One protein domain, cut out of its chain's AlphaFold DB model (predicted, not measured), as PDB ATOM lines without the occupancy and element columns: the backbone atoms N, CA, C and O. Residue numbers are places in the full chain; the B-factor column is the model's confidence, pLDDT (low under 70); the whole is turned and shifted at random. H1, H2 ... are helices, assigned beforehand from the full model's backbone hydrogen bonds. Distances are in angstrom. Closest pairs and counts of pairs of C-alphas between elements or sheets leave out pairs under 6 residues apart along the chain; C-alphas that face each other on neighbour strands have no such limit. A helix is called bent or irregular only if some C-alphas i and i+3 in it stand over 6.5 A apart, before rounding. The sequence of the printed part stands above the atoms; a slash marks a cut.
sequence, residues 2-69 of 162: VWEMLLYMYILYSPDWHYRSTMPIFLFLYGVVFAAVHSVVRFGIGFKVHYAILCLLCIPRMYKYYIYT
ATOM      1  N   VAL A   2       9.659  46.529  14.930       91.88
ATOM      2  CA  VAL A   2       8.364  47.166  14.555       91.88
ATOM      3  C   VAL A   2       8.531  48.576  13.976       91.88
ATOM      4  O   VAL A   2       8.027  48.842  12.892       91.88
ATOM      5  N   TRP A   3       9.305  49.447  14.631       93.12
ATOM      6  CA  TRP A   3       9.609  50.800  14.137       93.12
ATOM      7  C   TRP A   3      10.151  50.831  12.706       93.12
ATOM      8  O   TRP A   3       9.770  51.675  11.900       93.12
ATOM      9  N   GLU A   4      11.016  49.877  12.388       92.50
ATOM     10  CA  GLU A   4      11.602  49.740  11.063       92.50
ATOM     11  C   GLU A   4      10.546  49.356  10.023       92.50
ATOM     12  O   GLU A   4      10.460  49.997   8.982       92.50
ATOM     13  N   MET A   5       9.671  48.394  10.332       95.12
ATOM     14  CA  MET A   5       8.573  48.036   9.429       95.12
ATOM     15  C   MET A   5       7.600  49.198   9.214       95.12
ATOM     16  O   MET A   5       7.140  49.407   8.096       95.12
ATOM     17  N   LEU A   6       7.320  50.005  10.243       96.19
ATOM     18  CA  LEU A   6       6.487  51.205  10.097       96.19
ATOM     19  C   LEU A   6       7.147  52.241   9.176       96.19
ATOM     20  O   LEU A   6       6.478  52.828   8.326       96.19
ATOM     21  N   LEU A   7       8.467  52.425   9.277       94.62
ATOM     22  CA  LEU A   7       9.225  53.264   8.346       94.62
ATOM     23  C   LEU A   7       9.170  52.709   6.915       94.62
ATOM     24  O   LEU A   7       9.027  53.476   5.959       94.62
ATOM     25  N   TYR A   8       9.222  51.386   6.752       95.56
ATOM     26  CA  TYR A   8       9.108  50.751   5.441       95.56
ATOM     27  C   TYR A   8       7.715  50.981   4.861       95.56
ATOM     28  O   TYR A   8       7.601  51.422   3.720       95.56
ATOM     29  N   MET A   9       6.660  50.781   5.654       95.06
ATOM     30  CA  MET A   9       5.284  51.073   5.251       95.06
ATOM     31  C   MET A   9       5.122  52.536   4.836       95.06
ATOM     32  O   MET A   9       4.518  52.806   3.798       95.06
ATOM     33  N   TYR A  10       5.712  53.472   5.587       94.38
ATOM     34  CA  TYR A  10       5.724  54.879   5.201       94.38
ATOM     35  C   TYR A  10       6.313  55.075   3.806       94.38
ATOM     36  O   TYR A  10       5.664  55.649   2.936       94.38
ATOM     37  N   ILE A  11       7.528  54.589   3.566       94.62
ATOM     38  CA  ILE A  11       8.205  54.800   2.286       94.62
ATOM     39  C   ILE A  11       7.469  54.094   1.140       94.62
ATOM     40  O   ILE A  11       7.289  54.676   0.068       94.62
ATOM     41  N   LEU A  12       7.039  52.853   1.355       95.50
ATOM     42  CA  LEU A  12       6.458  51.996   0.325       95.50
ATOM     43  C   LEU A  12       5.055  52.435  -0.107       95.50
ATOM     44  O   LEU A  12       4.709  52.265  -1.275       95.50
ATOM     45  N   TYR A  13       4.260  52.987   0.812       94.25
ATOM     46  CA  TYR A  13       2.867  53.361   0.553       94.25
ATOM     47  C   TYR A  13       2.627  54.872   0.503       94.25
ATOM     48  O   TYR A  13       1.544  55.294   0.106       94.25
ATOM     49  N   SER A  14       3.618  55.709   0.841       93.06
ATOM     50  CA  SER A  14       3.457  57.170   0.828       93.06
ATOM     51  C   SER A  14       2.864  57.749  -0.468       93.06
ATOM     52  O   SER A  14       2.117  58.723  -0.345       93.06
ATOM     53  N   PRO A  15       3.162  57.245  -1.686       91.06
ATOM     54  CA  PRO A  15       2.532  57.758  -2.902       91.06
ATOM     55  C   PRO A  15       1.010  57.558  -2.941       91.06
ATOM     56  O   PRO A  15       0.309  58.401  -3.498       91.06
ATOM     57  N   ASP A  16       0.508  56.485  -2.332       90.94
ATOM     58  CA  ASP A  16      -0.896  56.060  -2.388       90.94
ATOM     59  C   ASP A  16      -1.739  56.592  -1.219       90.94
ATOM     60  O   ASP A  16      -2.958  56.438  -1.197       90.94
ATOM     61  N   TRP A  17      -1.108  57.203  -0.218       90.94
ATOM     62  CA  TRP A  17      -1.826  57.746   0.926       90.94
ATOM     63  C   TRP A  17      -2.673  58.950   0.540       90.94
ATOM     64  O   TRP A  17      -2.158  59.931   0.002       90.94
ATOM     65  N   HIS A  18      -3.949  58.905   0.918       90.19
ATOM     66  CA  HIS A  18      -4.851  60.045   0.800       90.19
ATOM     67  C   HIS A  18      -4.377  61.217   1.683       90.19
ATOM     68  O   HIS A  18      -4.209  62.335   1.205       90.19
ATOM     69  N   TYR A  19      -4.028  60.944   2.948       88.88
ATOM     70  CA  TYR A  19      -3.530  61.945   3.904       88.88
ATOM     71  C   TYR A  19      -2.004  61.886   4.069       88.88
ATOM     72  O   TYR A  19      -1.484  61.420   5.085       88.88
ATOM     73  N   ARG A  20      -1.258  62.354   3.061       86.06
ATOM     74  CA  ARG A  20       0.215  62.224   3.020       86.06
ATOM     75  C   ARG A  20       0.955  62.878   4.195       86.06
ATOM     76  O   ARG A  20       2.008  62.375   4.576       86.06
ATOM     77  N   SER A  21       0.443  63.979   4.745       86.38
ATOM     78  CA  SER A  21       1.058  64.715   5.862       86.38
ATOM     79  C   SER A  21       0.746  64.114   7.234       86.38
ATOM     80  O   SER A  21       1.595  64.156   8.119       86.38
ATOM     81  N   THR A  22      -0.438  63.523   7.411       92.38
ATOM     82  CA  THR A  22      -0.905  63.011   8.713       92.38
ATOM     83  C   THR A  22      -0.460  61.575   8.976       92.38
ATOM     84  O   THR A  22      -0.211  61.190  10.115       92.38
ATOM     85  N   MET A  23      -0.319  60.763   7.931       93.31
ATOM     86  CA  MET A  23       0.025  59.346   8.076       93.31
ATOM     87  C   MET A  23       1.367  59.060   8.786       93.31
ATOM     88  O   MET A  23       1.408  58.110   9.565       93.31
ATOM     89  N   PRO A  24       2.451  59.849   8.624       93.25
ATOM     90  CA  PRO A  24       3.663  59.667   9.430       93.25
ATOM     91  C   PRO A  24       3.407  59.834  10.933       93.25
ATOM     92  O   PRO A  24       3.942  59.067  11.730       93.25
ATOM     93  N   ILE A  25       2.554  60.794  11.314       95.12
ATOM     94  CA  ILE A  25       2.159  61.023  12.710       95.12
ATOM     95  C   ILE A  25       1.372  59.816  13.220       95.12
ATOM     96  O   ILE A  25       1.665  59.302  14.293       95.12
ATOM     97  N   PHE A  26       0.423  59.315  12.426       95.56
ATOM     98  CA  PHE A  26      -0.338  58.115  12.767       95.56
ATOM     99  C   PHE A  26       0.571  56.899  13.002       95.56
ATOM    100  O   PHE A  26       0.459  56.245  14.036       95.56
ATOM    101  N   LEU A  27       1.505  56.614  12.087       96.12
ATOM    102  CA  LEU A  27       2.437  55.492  12.238       96.12
ATOM    103  C   LEU A  27       3.363  55.664  13.446       96.12
ATOM    104  O   LEU A  27       3.651  54.692  14.140       96.12
ATOM    105  N   PHE A  28       3.813  56.891  13.714       96.44
ATOM    106  CA  PHE A  28       4.611  57.192  14.895       96.44
ATOM    107  C   PHE A  28       3.828  56.911  16.182       96.44
ATOM    108  O   PHE A  28       4.306  56.169  17.038       96.44
ATOM    109  N   LEU A  29       2.604  57.438  16.296       97.25
ATOM    110  CA  LEU A  29       1.734  57.208  17.450       97.25
ATOM    111  C   LEU A  29       1.414  55.723  17.625       97.25
ATOM    112  O   LEU A  29       1.498  55.211  18.738       97.25
ATOM    113  N   TYR A  30       1.131  55.012  16.530       96.69
ATOM    114  CA  TYR A  30       0.958  53.562  16.537       96.69
ATOM    115  C   TYR A  30       2.183  52.851  17.130       96.69
ATOM    116  O   TYR A  30       2.041  52.013  18.018       96.69
ATOM    117  N   GLY A  31       3.392  53.210  16.683       95.94
ATOM    118  CA  GLY A  31       4.642  52.646  17.192       95.94
ATOM    119  C   GLY A  31       4.857  52.908  18.685       95.94
ATOM    120  O   GLY A  31       5.225  51.986  19.415       95.94
ATOM    121  N   VAL A  32       4.580  54.131  19.154       96.69
ATOM    122  CA  VAL A  32       4.672  54.503  20.578       96.69
ATOM    123  C   VAL A  32       3.681  53.705  21.421       96.69
ATOM    124  O   VAL A  32       4.084  53.081  22.402       96.69
ATOM    125  N   VAL A  33       2.403  53.693  21.033       95.62
ATOM    126  CA  VAL A  33       1.350  52.967  21.758       95.62
ATOM    127  C   VAL A  33       1.672  51.480  21.799       95.62
ATOM    128  O   VAL A  33       1.647  50.879  22.870       95.62
ATOM    129  N   PHE A  34       2.053  50.891  20.664       94.31
ATOM    130  CA  PHE A  34       2.449  49.489  20.613       94.31
ATOM    131  C   PHE A  34       3.616  49.198  21.563       94.31
ATOM    132  O   PHE A  34       3.556  48.230  22.318       94.31
ATOM    133  N   ALA A  35       4.662  50.030  21.562       93.25
ATOM    134  CA  ALA A  35       5.823  49.845  22.428       93.25
ATOM    135  C   ALA A  35       5.461  49.944  23.920       93.25
ATOM    136  O   ALA A  35       5.905  49.107  24.705       93.25
ATOM    137  N   ALA A  36       4.629  50.919  24.298       94.50
ATOM    138  CA  ALA A  36       4.165  51.098  25.671       94.50
ATOM    139  C   ALA A  36       3.306  49.918  26.148       94.50
ATOM    140  O   ALA A  36       3.532  49.377  27.226       94.50
ATOM    141  N   VAL A  37       2.352  49.458  25.334       93.25
ATOM    142  CA  VAL A  37       1.526  48.298  25.702       93.25
ATOM    143  C   VAL A  37       2.381  47.030  25.744       93.25
ATOM    144  O   VAL A  37       2.253  46.226  26.666       93.25
ATOM    145  N   HIS A  38       3.293  46.845  24.788       92.31
ATOM    146  CA  HIS A  38       4.159  45.671  24.746       92.31
ATOM    147  C   HIS A  38       5.115  45.593  25.943       92.31
ATOM    148  O   HIS A  38       5.362  44.489  26.429       92.31
ATOM    149  N   SER A  39       5.622  46.722  26.455       91.38
ATOM    150  CA  SER A  39       6.508  46.723  27.626       91.38
ATOM    151  C   SER A  39       5.794  46.282  28.910       91.38
ATOM    152  O   SER A  39       6.402  45.604  29.740       91.38
ATOM    153  N   VAL A  40       4.500  46.600  29.042       93.06
ATOM    154  CA  VAL A  40       3.672  46.226  30.199       93.06
ATOM    155  C   VAL A  40       3.127  44.803  30.062       93.06
ATOM    156  O   VAL A  40       3.273  43.991  30.971       93.06
ATOM    157  N   VAL A  41       2.524  44.478  28.915       91.06
ATOM    158  CA  VAL A  41       1.798  43.212  28.703       91.06
ATOM    159  C   VAL A  41       2.726  42.065  28.285       91.06
ATOM    160  O   VAL A  41       2.378  40.899  28.448       91.06
ATOM    161  N   ARG A  42       3.924  42.367  27.763       88.06
ATOM    162  CA  ARG A  42       4.928  41.385  27.309       88.06
ATOM    163  C   ARG A  42       4.359  40.355  26.327       88.06
ATOM    164  O   ARG A  42       4.459  39.148  26.534       88.06
ATOM    165  N   PHE A  43       3.767  40.828  25.228       77.75
ATOM    166  CA  PHE A  43       3.185  39.957  24.198       77.75
ATOM    167  C   PHE A  43       4.223  38.977  23.618       77.75
ATOM    168  O   PHE A  43       4.956  39.336  22.705       77.75
ATOM    169  N   GLY A  44       4.284  37.734  24.102       83.19
ATOM    170  CA  GLY A  44       5.261  36.742  23.637       83.19
ATOM    171  C   GLY A  44       5.066  36.357  22.165       83.19
ATOM    172  O   GLY A  44       5.769  36.830  21.273       83.19
ATOM    173  N   ILE A  45       4.098  35.481  21.888       87.00
ATOM    174  CA  ILE A  45       3.793  35.034  20.515       87.00
ATOM    175  C   ILE A  45       3.127  36.156  19.706       87.00
ATOM    176  O   ILE A  45       3.436  36.319  18.526       87.00
ATOM    177  N   GLY A  46       2.282  36.969  20.349       88.50
ATOM    178  CA  GLY A  46       1.576  38.076  19.699       88.50
ATOM    179  C   GLY A  46       2.516  39.060  19.000       88.50
ATOM    180  O   GLY A  46       2.256  39.437  17.861       88.50
ATOM    181  N   PHE A  47       3.657  39.396  19.615       89.25
ATOM    182  CA  PHE A  47       4.681  40.227  18.975       89.25
ATOM    183  C   PHE A  47       5.226  39.593  17.690       89.25
ATOM    184  O   PHE A  47       5.328  40.270  16.671       89.25
ATOM    185  N   LYS A  48       5.548  38.292  17.719       90.25
ATOM    186  CA  LYS A  48       6.120  37.578  16.566       90.25
ATOM    187  C   LYS A  48       5.138  37.531  15.399       90.25
ATOM    188  O   LYS A  48       5.526  37.817  14.271       90.25
ATOM    189  N   VAL A  49       3.873  37.214  15.684       92.25
ATOM    190  CA  VAL A  49       2.800  37.184  14.678       92.25
ATOM    191  C   VAL A  49       2.576  38.578  14.100       92.25
ATOM    192  O   VAL A  49       2.576  38.745  12.883       92.25
ATOM    193  N   HIS A  50       2.456  39.592  14.959       94.25
ATOM    194  CA  HIS A  50       2.274  40.971  14.524       94.25
ATOM    195  C   HIS A  50       3.425  41.451  13.629       94.25
ATOM    196  O   HIS A  50       3.196  41.997  12.551       94.25
ATOM    197  N   TYR A  51       4.665  41.195  14.046       92.44
ATOM    198  CA  TYR A  51       5.852  41.538  13.275       92.44
ATOM    199  C   TYR A  51       5.876  40.832  11.912       92.44
ATOM    200  O   TYR A  51       6.109  41.485  10.897       92.44
ATOM    201  N   ALA A  52       5.558  39.534  11.864       93.31
ATOM    202  CA  ALA A  52       5.484  38.785  10.612       93.31
ATOM    203  C   ALA A  52       4.440  39.372   9.648       93.31
ATOM    204  O   ALA A  52       4.729  39.534   8.464       93.31
ATOM    205  N   ILE A  53       3.263  39.759  10.151       95.62
ATOM    206  CA  ILE A  53       2.227  40.422   9.344       95.62
ATOM    207  C   ILE A  53       2.758  41.730   8.749       95.62
ATOM    208  O   ILE A  53       2.615  41.950   7.548       95.62
ATOM    209  N   LEU A  54       3.418  42.579   9.546       95.81
ATOM    210  CA  LEU A  54       3.996  43.832   9.046       95.81
ATOM    211  C   LEU A  54       5.042  43.596   7.945       95.81
ATOM    212  O   LEU A  54       5.037  44.299   6.933       95.81
ATOM    213  N   CYS A  55       5.905  42.589   8.108       93.69
ATOM    214  CA  CYS A  55       6.860  42.197   7.073       93.69
ATOM    215  C   CYS A  55       6.144  41.773   5.783       93.69
ATOM    216  O   CYS A  55       6.474  42.276   4.709       93.69
ATOM    217  N   LEU A  56       5.136  40.898   5.883       95.06
ATOM    218  CA  LEU A  56       4.366  40.412   4.734       95.06
ATOM    219  C   LEU A  56       3.657  41.547   3.988       95.06
ATOM    220  O   LEU A  56       3.644  41.545   2.761       95.06
ATOM    221  N   LEU A  57       3.135  42.549   4.701       95.75
ATOM    222  CA  LEU A  57       2.529  43.732   4.084       95.75
ATOM    223  C   LEU A  57       3.543  44.552   3.271       95.75
ATOM    224  O   LEU A  57       3.188  45.125   2.246       95.75
ATOM    225  N   CYS A  58       4.814  44.589   3.672       95.38
ATOM    226  CA  CYS A  58       5.842  45.335   2.943       95.38
ATOM    227  C   CYS A  58       6.298  44.633   1.649       95.38
ATOM    228  O   CYS A  58       6.674  45.309   0.688       95.38
ATOM    229  N   ILE A  59       6.254  43.294   1.597       94.12
ATOM    230  CA  ILE A  59       6.832  42.497   0.500       94.12
ATOM    231  C   ILE A  59       6.260  42.861  -0.881       94.12
ATOM    232  O   ILE A  59       7.063  43.159  -1.767       94.12
ATOM    233  N   PRO A  60       4.930  42.905  -1.115       95.50
ATOM    234  CA  PRO A  60       4.392  43.161  -2.452       95.50
ATOM    235  C   PRO A  60       4.830  44.514  -3.015       95.50
ATOM    236  O   PRO A  60       5.201  44.626  -4.184       95.50
ATOM    237  N   ARG A  61       4.828  45.558  -2.177       94.69
ATOM    238  CA  ARG A  61       5.253  46.900  -2.589       94.69
ATOM    239  C   ARG A  61       6.758  46.985  -2.791       94.69
ATOM    240  O   ARG A  61       7.194  47.598  -3.762       94.69
ATOM    241  N   MET A  62       7.549  46.353  -1.931       94.88
ATOM    242  CA  MET A  62       8.998  46.288  -2.110       94.88
ATOM    243  C   MET A  62       9.364  45.553  -3.408       94.88
ATOM    244  O   MET A  62      10.177  46.050  -4.185       94.88
ATOM    245  N   TYR A  63       8.692  44.435  -3.696       95.75
ATOM    246  CA  TYR A  63       8.848  43.686  -4.941       95.75
ATOM    247  C   TYR A  63       8.452  44.517  -6.167       95.75
ATOM    248  O   TYR A  63       9.204  44.562  -7.138       95.75
ATOM    249  N   LYS A  64       7.335  45.257  -6.097       95.62
ATOM    250  CA  LYS A  64       6.944  46.222  -7.135       95.62
ATOM    251  C   LYS A  64       8.088  47.201  -7.429       95.62
ATOM    252  O   LYS A  64       8.487  47.348  -8.578       95.62
ATOM    253  N   TYR A  65       8.662  47.853  -6.420       95.12
ATOM    254  CA  TYR A  65       9.767  48.788  -6.668       95.12
ATOM    255  C   TYR A  65      11.029  48.112  -7.204       95.12
ATOM    256  O   TYR A  65      11.732  48.711  -8.017       95.12
ATOM    257  N   TYR A  66      11.302  46.873  -6.801       95.81
ATOM    258  CA  TYR A  66      12.415  46.093  -7.333       95.81
ATOM    259  C   TYR A  66      12.276  45.825  -8.841       95.81
ATOM    260  O   TYR A  66      13.236  46.043  -9.580       95.81
ATOM    261  N   ILE A  67      11.093  45.408  -9.313       96.44
ATOM    262  CA  ILE A  67      10.887  45.091 -10.738       96.44
ATOM    263  C   ILE A  67      10.907  46.337 -11.632       96.44
ATOM    264  O   ILE A  67      11.442  46.273 -12.735       96.44
ATOM    265  N   TYR A  68      10.383  47.470 -11.148       93.62
ATOM    266  CA  TYR A  68      10.323  48.729 -11.905       93.62
ATOM    267  C   TYR A  68      11.601  49.571 -11.814       93.62
ATOM    268  O   TYR A  68      11.727  50.583 -12.498       93.62
ATOM    269  N   THR A  69      12.546  49.200 -10.953       92.81
ATOM    270  CA  THR A  69      13.859  49.847 -10.921       92.81
ATOM    271  C   THR A  69      14.700  49.320 -12.081       92.81
ATOM    272  O   THR A  69      14.746  48.117 -12.309       92.81
TER     273      THR A  69
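What this domain is: This is residues 2 to 69 of the 162 residues of an uncharacterized protein of Populus davidiana (UniProt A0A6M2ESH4). Three helices make a thin, elongated body: H2 and the arm H3a of the bent helix H3 form a narrow V, joined at its point by a tight link, and the short H1 is tucked between them toward the open end. The arm H3b continues past the end of H1 and adds to the long axis, while residues 39 to 45, of which 39 to 41 belong to H2, stick out at the point of the V. The printed part has 68 residues with three named helices, in the order H1, H2, H3, and no named strand; its class is all helix. It is only just loose, close to compact, with a radius of gyration of the C-alphas of 13.4 A, and it spans 42 by 25 by 14 A.

How they stand to each other: Start at Val 2, where H1, residues 2 to 13, begins. H1 and H2, residues 23 to 41, form a helical hairpin; they touch at a shallow tilt of 21 degrees, opposite ways, and their closest C-alphas, those of Trp 3 and Gly 31, are 6.1 A apart. H2 touches H1 with residues 23 to 31 alone. By its hydrogen bonds H3, residues 44 to 68, was assigned as one helix, but it is bent: C-alphas 57 and 60 are 6.8 A apart, and its arms H3a, residues 44 to 57, and H3b, residues 60 to 68, stand at a shallow tilt of 32 degrees. H3a touches H1 with residues 51 to 57 alone, the same way at a shallow tilt of 18 degrees; their closest C-alphas, those of Met 5 and Leu 54, are 6.2 A apart. H1 and H3b only just touch, with 3 pairs of C-alphas within 8 A, and only at their ends, at a steep tilt of 50 degrees; the closest C-alphas are those of Leu 12 and Arg 61, 6.0 A apart. H2 and H3a are close but not clearly touching, with the C-alphas of His 38 and Phe 47 closest at 8.0 A. H2 and H3b are apart. In H1, H2 and H3b every O i to N i+4 pair is within hydrogen-bond range; in H3a 9 of 10 are.

Where its parts are: Find C-alpha 2 at (8.364, 47.166, 14.555); from there H1 runs 16.3 A to C-alpha 13. Look next at C-alpha 23, at (0.025, 59.346, 8.076), where H2 begins its 26.2 A to C-alpha 41. H3a covers 20.9 A from C-alpha 44 to C-alpha 57, and H3b 12.5 A from C-alpha 60 to C-alpha 68 at (10.323, 48.729, -11.905).

The domain as a whole: The two C-alphas farthest apart, those of Val 40 and Tyr 68, are 42.7 A apart. The printed part has no cut. The link from H1 to H2 is short, with 9 residues, and the link from H2 to H3 is tight, with 2. The mean pLDDT of the printed part is 93.1, and no printed residue is under 70.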